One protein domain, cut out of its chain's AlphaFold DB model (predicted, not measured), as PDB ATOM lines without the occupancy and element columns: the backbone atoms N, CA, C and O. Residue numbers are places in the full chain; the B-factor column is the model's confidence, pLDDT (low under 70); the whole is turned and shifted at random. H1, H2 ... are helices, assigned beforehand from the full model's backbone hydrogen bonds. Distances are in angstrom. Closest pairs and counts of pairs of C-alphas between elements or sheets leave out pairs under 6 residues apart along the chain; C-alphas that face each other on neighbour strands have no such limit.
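Overview. This is residues 263 to 329 of the 354 residues of an uncharacterized protein of Thiotrichaceae bacterium IS1 (UniProt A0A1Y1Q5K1). The longest helix, H2, and the other long helix, H4, both pack on the short H1, the centres of the three making a triangle. The small helix H3 lies on the side away from H1, close to H4. The printed part has 67 residues with four named helices, in the order H1, H2, H3, H4, and no named strand; the class is all helix. It is compact, with a radius of gyration of the C-alphas of 11.0 A, and rounded, spanning 31 by 27 by 20 A.

Along the chain. H2, residues 279 to 293, measures 20.2 A and begins at C-alpha 279 (4.267, -17.136, 12.424). H1 is residues 263 to 270, H3 residues 299 to 304. H4, residues 314 to 327, measures 19.9 A and ends at C-alpha 327 (30.853, -14.621, 7.818).

Arrangement. H2 and H1 form a helical hairpin and touch, the closest C-alphas being those of Leu 285 and Ala 266, 5.8 A apart; they run opposite ways at a shallow tilt of 34 degrees, only just short of steep. H1 touches H4 at Thr 267 and Tyr 321, their closest C-alphas, 5.1 A apart. H2 and H4 are near each other. In H1, H2, H3 and H4 every O i to N i+4 pair is within hydrogen-bond range.

Size, cuts and confidence. The printed part has no cut and no long link. Residues 273 to 276 and 294 to 295 have pLDDT under 70.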
ATOM      1  N   LEU A 263      22.685 -18.143  14.046       90.69
ATOM      2  CA  LEU A 263      22.448 -17.070  13.085       90.69
ATOM      3  C   LEU A 263      22.272 -17.582  11.659       90.69
ATOM      4  O   LEU A 263      21.345 -17.164  10.965       90.69
ATOM      5  N   VAL A 264      23.130 -18.512  11.236       90.44
ATOM      6  CA  VAL A 264      23.006 -19.176   9.931       90.44
ATOM      7  C   VAL A 264      21.657 -19.859   9.825       90.44
ATOM      8  O   VAL A 264      20.905 -19.606   8.890       90.44
ATOM      9  N   PHE A 265      21.329 -20.680  10.819       89.38
ATOM     10  CA  PHE A 265      20.104 -21.454  10.803       89.38
ATOM     11  C   PHE A 265      18.864 -20.551  10.844       89.38
ATOM     12  O   PHE A 265      17.943 -20.729  10.054       89.38
ATOM     13  N   ALA A 266      18.851 -19.524  11.700       89.88
ATOM     14  CA  ALA A 266      17.724 -18.600  11.796       89.88
ATOM     15  C   ALA A 266      17.490 -17.809  10.500       89.88
ATOM     16  O   ALA A 266      16.347 -17.659  10.066       89.88
ATOM     17  N   THR A 267      18.556 -17.311   9.867       88.94
ATOM     18  CA  THR A 267      18.444 -16.578   8.595       88.94
ATOM     19  C   THR A 267      18.035 -17.491   7.438       88.94
ATOM     20  O   THR A 267      17.237 -17.075   6.598       88.94
ATOM     21  N   GLU A 268      18.487 -18.749   7.437       86.75
ATOM     22  CA  GLU A 268      18.053 -19.775   6.484       86.75
ATOM     23  C   GLU A 268      16.548 -20.063   6.610       86.75
ATOM     24  O   GLU A 268      15.822 -19.979   5.617       86.75
ATOM     25  N   LEU A 269      16.058 -20.302   7.833       84.19
ATOM     26  CA  LEU A 269      14.638 -20.545   8.115       84.19
ATOM     27  C   LEU A 269      13.741 -19.376   7.697       84.19
ATOM     28  O   LEU A 269      12.645 -19.576   7.172       84.19
ATOM     29  N   LEU A 270      14.184 -18.138   7.910       86.62
ATOM     30  CA  LEU A 270      13.399 -16.959   7.540       86.62
ATOM     31  C   LEU A 270      13.234 -16.812   6.022       86.62
ATOM     32  O   LEU A 270      12.239 -16.233   5.577       86.62
ATOM     33  N   CYS A 271      14.143 -17.401   5.244       83.50
ATOM     34  CA  CYS A 271      14.071 -17.465   3.788       83.50
ATOM     35  C   CYS A 271      13.217 -18.633   3.257       83.50
ATOM     36  O   CYS A 271      12.997 -18.721   2.044       83.50
ATOM     37  N   TRP A 272      12.729 -19.534   4.117       76.94
ATOM     38  CA  TRP A 272      11.816 -20.608   3.717       76.94
ATOM     39  C   TRP A 272      10.405 -20.079   3.410       76.94
ATOM     40  O   TRP A 272      10.046 -18.991   3.873       76.94
ATOM     41  N   PRO A 273       9.566 -20.839   2.676       69.94
ATOM     42  CA  PRO A 273       8.148 -20.510   2.515       69.94
ATOM     43  C   PRO A 273       7.407 -20.463   3.863       69.94
ATOM     44  O   PRO A 273       7.796 -21.128   4.827       69.94
ATOM     45  N   THR A 274       6.333 -19.675   3.941       67.81
ATOM     46  CA  THR A 274       5.556 -19.433   5.176       67.81
ATOM     47  C   THR A 274       5.007 -20.701   5.813       67.81
ATOM     48  O   THR A 274       4.943 -20.776   7.032       67.81
ATOM     49  N   ASP A 275       4.719 -21.723   5.015       66.38
ATOM     50  CA  ASP A 275       4.047 -22.941   5.476       66.38
ATOM     51  C   ASP A 275       4.952 -23.865   6.315       66.38
ATOM     52  O   ASP A 275       4.470 -24.808   6.933       66.38
ATOM     53  N   PHE A 276       6.267 -23.604   6.359       66.25
ATOM     54  CA  PHE A 276       7.250 -24.456   7.049       66.25
ATOM     55  C   PHE A 276       7.639 -23.964   8.442       66.25
ATOM     56  O   PHE A 276       8.187 -24.722   9.238       66.25
ATOM     57  N   VAL A 277       7.402 -22.686   8.728       75.00
ATOM     58  CA  VAL A 277       7.783 -22.051   9.989       75.00
ATOM     59  C   VAL A 277       6.586 -21.247  10.452       75.00
ATOM     60  O   VAL A 277       6.163 -20.330   9.746       75.00
ATOM     61  N   THR A 278       6.056 -21.590  11.625       81.62
ATOM     62  CA  THR A 278       4.888 -20.906  12.192       81.62
ATOM     63  C   THR A 278       5.143 -19.407  12.317       81.62
ATOM     64  O   THR A 278       6.283 -18.974  12.488       81.62
ATOM     65  N   GLU A 279       4.092 -18.587  12.277       84.12
ATOM     66  CA  GLU A 279       4.267 -17.136  12.424       84.12
ATOM     67  C   GLU A 279       4.892 -16.771  13.782       84.12
ATOM     68  O   GLU A 279       5.730 -15.873  13.860       84.12
ATOM     69  N   CYS A 280       4.568 -17.529  14.835       82.88
ATOM     70  CA  CYS A 280       5.191 -17.382  16.151       82.88
ATOM     71  C   CYS A 280       6.709 -17.629  16.092       82.88
ATOM     72  O   CYS A 280       7.493 -16.790  16.544       82.88
ATOM     73  N   ASP A 281       7.136 -18.723  15.453       83.06
ATOM     74  CA  ASP A 281       8.555 -19.021  15.248       83.06
ATOM     75  C   ASP A 281       9.235 -17.957  14.384       83.06
ATOM     76  O   ASP A 281      10.335 -17.511  14.703       83.06
ATOM     77  N   ARG A 282       8.585 -17.490  13.311       85.94
ATOM     78  CA  ARG A 282       9.123 -16.416  12.461       85.94
ATOM     79  C   ARG A 282       9.345 -15.142  13.255       85.94
ATOM     80  O   ARG A 282      10.394 -14.520  13.107       85.94
ATOM     81  N   GLN A 283       8.392 -14.748  14.091       87.44
ATOM     82  CA  GLN A 283       8.526 -13.562  14.929       87.44
ATOM     83  C   GLN A 283       9.685 -13.707  15.923       87.44
ATOM     84  O   GLN A 283      10.488 -12.780  16.066       87.44
ATOM     85  N   TYR A 284       9.819 -14.878  16.551       86.12
ATOM     86  CA  TYR A 284      10.949 -15.188  17.424       86.12
ATOM     87  C   TYR A 284      12.289 -15.108  16.677       86.12
ATOM     88  O   TYR A 284      13.194 -14.393  17.110       86.12
ATOM     89  N   LEU A 285      12.407 -15.777  15.526       88.38
ATOM     90  CA  LEU A 285      13.626 -15.814  14.713       88.38
ATOM     91  C   LEU A 285      14.010 -14.424  14.203       88.38
ATOM     92  O   LEU A 285      15.182 -14.062  14.250       88.38
ATOM     93  N   LYS A 286      13.034 -13.609  13.781       89.12
ATOM     94  CA  LYS A 286      13.255 -12.199  13.423       89.12
ATOM     95  C   LYS A 286      13.864 -11.428  14.592       89.12
ATOM     96  O   LYS A 286      14.854 -10.728  14.403       89.12
ATOM     97  N   GLY A 287      13.308 -11.577  15.796       87.38
ATOM     98  CA  GLY A 287      13.846 -10.954  17.009       87.38
ATOM     99  C   GLY A 287      15.257 -11.439  17.357       87.38
ATOM    100  O   GLY A 287      16.125 -10.632  17.685       87.38
ATOM    101  N   TYR A 288      15.507 -12.744  17.229       86.75
ATOM    102  CA  TYR A 288      16.822 -13.345  17.437       86.75
ATOM    103  C   TYR A 288      17.859 -12.791  16.450       86.75
ATOM    104  O   TYR A 288      18.886 -12.263  16.874       86.75
ATOM    105  N   VAL A 289      17.570 -12.813  15.144       88.25
ATOM    106  CA  VAL A 289      18.448 -12.228  14.121       88.25
ATOM    107  C   VAL A 289      18.677 -10.749  14.422       88.25
ATOM    108  O   VAL A 289      19.825 -10.331  14.506       88.25
ATOM    109  N   ALA A 290      17.629  -9.960  14.662       83.25
ATOM    110  CA  ALA A 290      17.763  -8.532  14.957       83.25
ATOM    111  C   ALA A 290      18.766  -8.252  16.087       83.25
ATOM    112  O   ALA A 290      19.581  -7.340  15.989       83.25
ATOM    113  N   LYS A 291      18.723  -9.061  17.149       82.56
ATOM    114  CA  LYS A 291      19.577  -8.907  18.328       82.56
ATOM    115  C   LYS A 291      21.027  -9.342  18.089       82.56
ATOM    116  O   LYS A 291      21.930  -8.773  18.694       82.56
ATOM    117  N   HIS A 292      21.246 -10.348  17.245       79.69
ATOM    118  CA  HIS A 292      22.540 -11.027  17.105       79.69
ATOM    119  C   HIS A 292      23.264 -10.753  15.773       79.69
ATOM    120  O   HIS A 292      24.422 -11.120  15.620       79.69
ATOM    121  N   THR A 293      22.613 -10.097  14.808       75.31
ATOM    122  CA  THR A 293      23.120  -9.953  13.425       75.31
ATOM    123  C   THR A 293      23.709  -8.578  13.137       75.31
ATOM    124  O   THR A 293      24.542  -8.450  12.249       75.31
ATOM    125  N   ILE A 294      23.320  -7.549  13.898       65.88
ATOM    126  CA  ILE A 294      23.756  -6.159  13.668       65.88
ATOM    127  C   ILE A 294      25.285  -6.024  13.667       65.88
ATOM    128  O   ILE A 294      25.810  -5.180  12.952       65.88
ATOM    129  N   SER A 295      25.987  -6.858  14.435       65.44
ATOM    130  CA  SER A 295      27.448  -6.848  14.538       65.44
ATOM    131  C   SER A 295      28.167  -7.693  13.480       65.44
ATOM    132  O   SER A 295      29.380  -7.606  13.367       65.44
ATOM    133  N   LEU A 296      27.448  -8.521  12.715       71.50
ATOM    134  CA  LEU A 296      28.013  -9.363  11.649       71.50
ATOM    135  C   LEU A 296      27.710  -8.852  10.241       71.50
ATOM    136  O   LEU A 296      28.248  -9.383   9.267       71.50
ATOM    137  N   LEU A 297      26.820  -7.869  10.118       79.31
ATOM    138  CA  LEU A 297      26.518  -7.236   8.845       79.31
ATOM    139  C   LEU A 297      27.505  -6.092   8.584       79.31
ATOM    140  O   LEU A 297      27.682  -5.254   9.467       79.31
ATOM    141  N   PRO A 298      28.082  -6.005   7.372       80.62
ATOM    142  CA  PRO A 298      28.775  -4.808   6.914       80.62
ATOM    143  C   PRO A 298      27.893  -3.567   7.068       80.62
ATOM    144  O   PRO A 298      26.673  -3.649   6.874       80.62
ATOM    145  N   ASP A 299      28.513  -2.422   7.354       81.25
ATOM    146  CA  ASP A 299      27.812  -1.146   7.545       81.25
ATOM    147  C   ASP A 299      26.897  -0.808   6.368       81.25
ATOM    148  O   ASP A 299      25.736  -0.461   6.568       81.25
ATOM    149  N   GLU A 300      27.366  -1.056   5.149       81.88
ATOM    150  CA  GLU A 300      26.614  -0.868   3.906       81.88
ATOM    151  C   GLU A 300      25.274  -1.621   3.903       81.88
ATOM    152  O   GLU A 300      24.230  -1.082   3.530       81.88
ATOM    153  N   ILE A 301      25.280  -2.881   4.356       81.62
ATOM    154  CA  ILE A 301      24.061  -3.688   4.440       81.62
ATOM    155  C   ILE A 301      23.206  -3.174   5.589       81.62
ATOM    156  O   ILE A 301      22.006  -2.975   5.411       81.62
ATOM    157  N   ARG A 302      23.810  -2.918   6.749       81.94
ATOM    158  CA  ARG A 302      23.115  -2.468   7.957       81.94
ATOM    159  C   ARG A 302      22.356  -1.157   7.745       81.94
ATOM    160  O   ARG A 302      21.202  -1.060   8.154       81.94
ATOM    161  N   GLU A 303      22.971  -0.182   7.088       84.31
ATOM    162  CA  GLU A 303      22.377   1.129   6.804       84.31
ATOM    163  C   GLU A 303      21.251   1.055   5.765       84.31
ATOM    164  O   GLU A 303      20.308   1.844   5.810       84.31
ATOM    165  N   SER A 304      21.297   0.063   4.870       85.19
ATOM    166  CA  SER A 304      20.251  -0.168   3.865       85.19
ATOM    167  C   SER A 304      18.977  -0.830   4.420       85.19
ATOM    168  O   SER A 304      17.957  -0.915   3.724       85.19
ATOM    169  N   LEU A 305      19.017  -1.336   5.658       86.69
ATOM    170  CA  LEU A 305      17.912  -2.081   6.255       86.69
ATOM    171  C   LEU A 305      16.910  -1.154   6.966       86.69
ATOM    172  O   LEU A 305      17.297  -0.256   7.716       86.69
ATOM    173  N   PRO A 306      15.593  -1.399   6.818       86.25
ATOM    174  CA  PRO A 306      14.582  -0.726   7.619       86.25
ATOM    175  C   PRO A 306      14.852  -0.895   9.117       86.25
ATOM    176  O   PRO A 306      15.209  -1.982   9.572       86.25
ATOM    177  N   ARG A 307      14.586   0.147   9.914       82.56
ATOM    178  CA  ARG A 307      14.789   0.102  11.377       82.56
ATOM    179  C   ARG A 307      14.016  -1.029  12.059       82.56
ATOM    180  O   ARG A 307      14.482  -1.586  13.048       82.56
ATOM    181  N   LYS A 308      12.814  -1.351  11.569       84.94
ATOM    182  CA  LYS A 308      11.995  -2.443  12.107       84.94
ATOM    183  C   LYS A 308      12.233  -3.708  11.290       84.94
ATOM    184  O   LYS A 308      11.883  -3.750  10.116       84.94
ATOM    185  N   VAL A 309      12.705  -4.771  11.939       85.12
ATOM    186  CA  VAL A 309      12.966  -6.077  11.299       85.12
ATOM    187  C   VAL A 309      11.736  -6.676  10.610       85.12
ATOM    188  O   VAL A 309      11.848  -7.322   9.573       85.12
ATOM    189  N   ASN A 310      10.532  -6.399  11.117       84.56
ATOM    190  CA  ASN A 310       9.289  -6.848  10.481       84.56
ATOM    191  C   ASN A 310       9.010  -6.186   9.120       84.56
ATOM    192  O   ASN A 310       8.139  -6.657   8.398       84.56
ATOM    193  N   GLN A 311       9.731  -5.118   8.773       87.44
ATOM    194  CA  GLN A 311       9.625  -4.426   7.487       87.44
ATOM    195  C   GLN A 311      10.666  -4.910   6.471       87.44
ATOM    196  O   GLN A 311      10.684  -4.424   5.343       87.44
ATOM    197  N   TRP A 312      11.549  -5.838   6.851       88.19
ATOM    198  CA  TRP A 312      12.554  -6.365   5.938       88.19
ATOM    199  C   TRP A 312      11.891  -7.223   4.864       88.19
ATOM    200  O   TRP A 312      11.176  -8.185   5.154       88.19
ATOM    201  N   SER A 313      12.149  -6.868   3.610       87.94
ATOM    202  CA  SER A 313      11.694  -7.605   2.436       87.94
ATOM    203  C   SER A 313      12.394  -8.961   2.314       87.94
ATOM    204  O   SER A 313      13.491  -9.167   2.835       87.94
ATOM    205  N   TYR A 314      11.805  -9.877   1.544       84.88
ATOM    206  CA  TYR A 314      12.437 -11.163   1.226       84.88
ATOM    207  C   TYR A 314      13.843 -11.000   0.622       84.88
ATOM    208  O   TYR A 314      14.764 -11.718   0.995       84.88
ATOM    209  N   ARG A 315      14.043 -10.012  -0.263       84.56
ATOM    210  CA  ARG A 315      15.354  -9.731  -0.873       84.56
ATOM    211  C   ARG A 315      16.396  -9.303   0.165       84.56
ATOM    212  O   ARG A 315      17.557  -9.681   0.044       84.56
ATOM    213  N   GLN A 316      15.988  -8.542   1.178       88.31
ATOM    214  CA  GLN A 316      16.863  -8.154   2.287       88.31
ATOM    215  C   GLN A 316      17.210  -9.359   3.164       88.31
ATOM    216  O   GLN A 316      18.382  -9.566   3.453       88.31
ATOM    217  N   TRP A 317      16.229 -10.202   3.500       87.00
ATOM    218  CA  TRP A 317      16.476 -11.469   4.198       87.00
ATOM    219  C   TRP A 317      17.448 -12.375   3.449       87.00
ATOM    220  O   TRP A 317      18.371 -12.915   4.054       87.00
ATOM    221  N   LEU A 318      17.286 -12.476   2.131       85.12
ATOM    222  CA  LEU A 318      18.177 -13.241   1.270       85.12
ATOM    223  C   LEU A 318      19.609 -12.689   1.289       85.12
ATOM    224  O   LEU A 318      20.560 -13.458   1.399       85.12
ATOM    225  N   GLY A 319      19.768 -11.365   1.206       85.62
ATOM    226  CA  GLY A 319      21.074 -10.710   1.310       85.62
ATOM    227  C   GLY A 319      21.743 -10.974   2.659       85.62
ATOM    228  O   GLY A 319      22.889 -11.407   2.697       85.62
ATOM    229  N   ILE A 320      20.996 -10.808   3.753       88.88
ATOM    230  CA  ILE A 320      21.462 -11.086   5.119       88.88
ATOM    231  C   ILE A 320      21.899 -12.542   5.262       88.88
ATOM    232  O   ILE A 320      22.977 -12.799   5.794       88.88
ATOM    233  N   TYR A 321      21.093 -13.489   4.775       87.69
ATOM    234  CA  TYR A 321      21.437 -14.907   4.796       87.69
ATOM    235  C   TYR A 321      22.775 -15.165   4.096       87.69
ATOM    236  O   TYR A 321      23.636 -15.816   4.678       87.69
ATOM    237  N   TRP A 322      22.992 -14.623   2.893       86.38
ATOM    238  CA  TRP A 322      24.261 -14.804   2.184       86.38
ATOM    239  C   TRP A 322      25.440 -14.169   2.917       86.38
ATOM    240  O   TRP A 322      26.493 -14.792   3.023       86.38
ATOM    241  N   THR A 323      25.273 -12.975   3.483       88.81
ATOM    242  CA  THR A 323      26.316 -12.354   4.306       88.81
ATOM    243  C   THR A 323      26.673 -13.236   5.498       88.81
ATOM    244  O   THR A 323      27.842 -13.565   5.681       88.81
ATOM    245  N   ILE A 324      25.673 -13.687   6.260       89.56
ATOM    246  CA  ILE A 324      25.875 -14.589   7.399       89.56
ATOM    247  C   ILE A 324      26.494 -15.913   6.950       89.56
ATOM    248  O   ILE A 324      27.376 -16.430   7.626       89.56
ATOM    249  N   TYR A 325      26.077 -16.479   5.820       86.75
ATOM    250  CA  TYR A 325      26.631 -17.724   5.294       86.75
ATOM    251  C   TYR A 325      28.161 -17.652   5.186       86.75
ATOM    252  O   TYR A 325      28.854 -18.549   5.671       86.75
ATOM    253  N   PHE A 326      28.687 -16.561   4.626       86.56
ATOM    254  CA  PHE A 326      30.129 -16.372   4.469       86.56
ATOM    255  C   PHE A 326      30.824 -15.965   5.770       86.56
ATOM    256  O   PHE A 326      31.920 -16.446   6.048       86.56
ATOM    257  N   THR A 327      30.201 -15.128   6.601       88.69
ATOM    258  CA  THR A 327      30.853 -14.621   7.818       88.69
ATOM    259  C   THR A 327      30.723 -15.550   9.014       88.69
ATOM    260  O   THR A 327      31.502 -15.424   9.948       88.69
ATOM    261  N   SER A 328      29.804 -16.514   9.011       90.44
ATOM    262  CA  SER A 328      29.509 -17.402  10.148       90.44
ATOM    263  C   SER A 328      30.486 -18.554  10.361       90.44
ATOM    264  O   SER A 328      30.469 -19.134  11.442       90.44
ATOM    265  N   GLY A 329      31.334 -18.890   9.381       91.88
ATOM    266  CA  GLY A 329      32.177 -20.099   9.413       91.88
ATOM    267  C   GLY A 329      31.471 -21.376   8.938       91.88
ATOM    268  O   GLY A 329      32.006 -22.474   9.072       91.88
TER     269      GLY A 329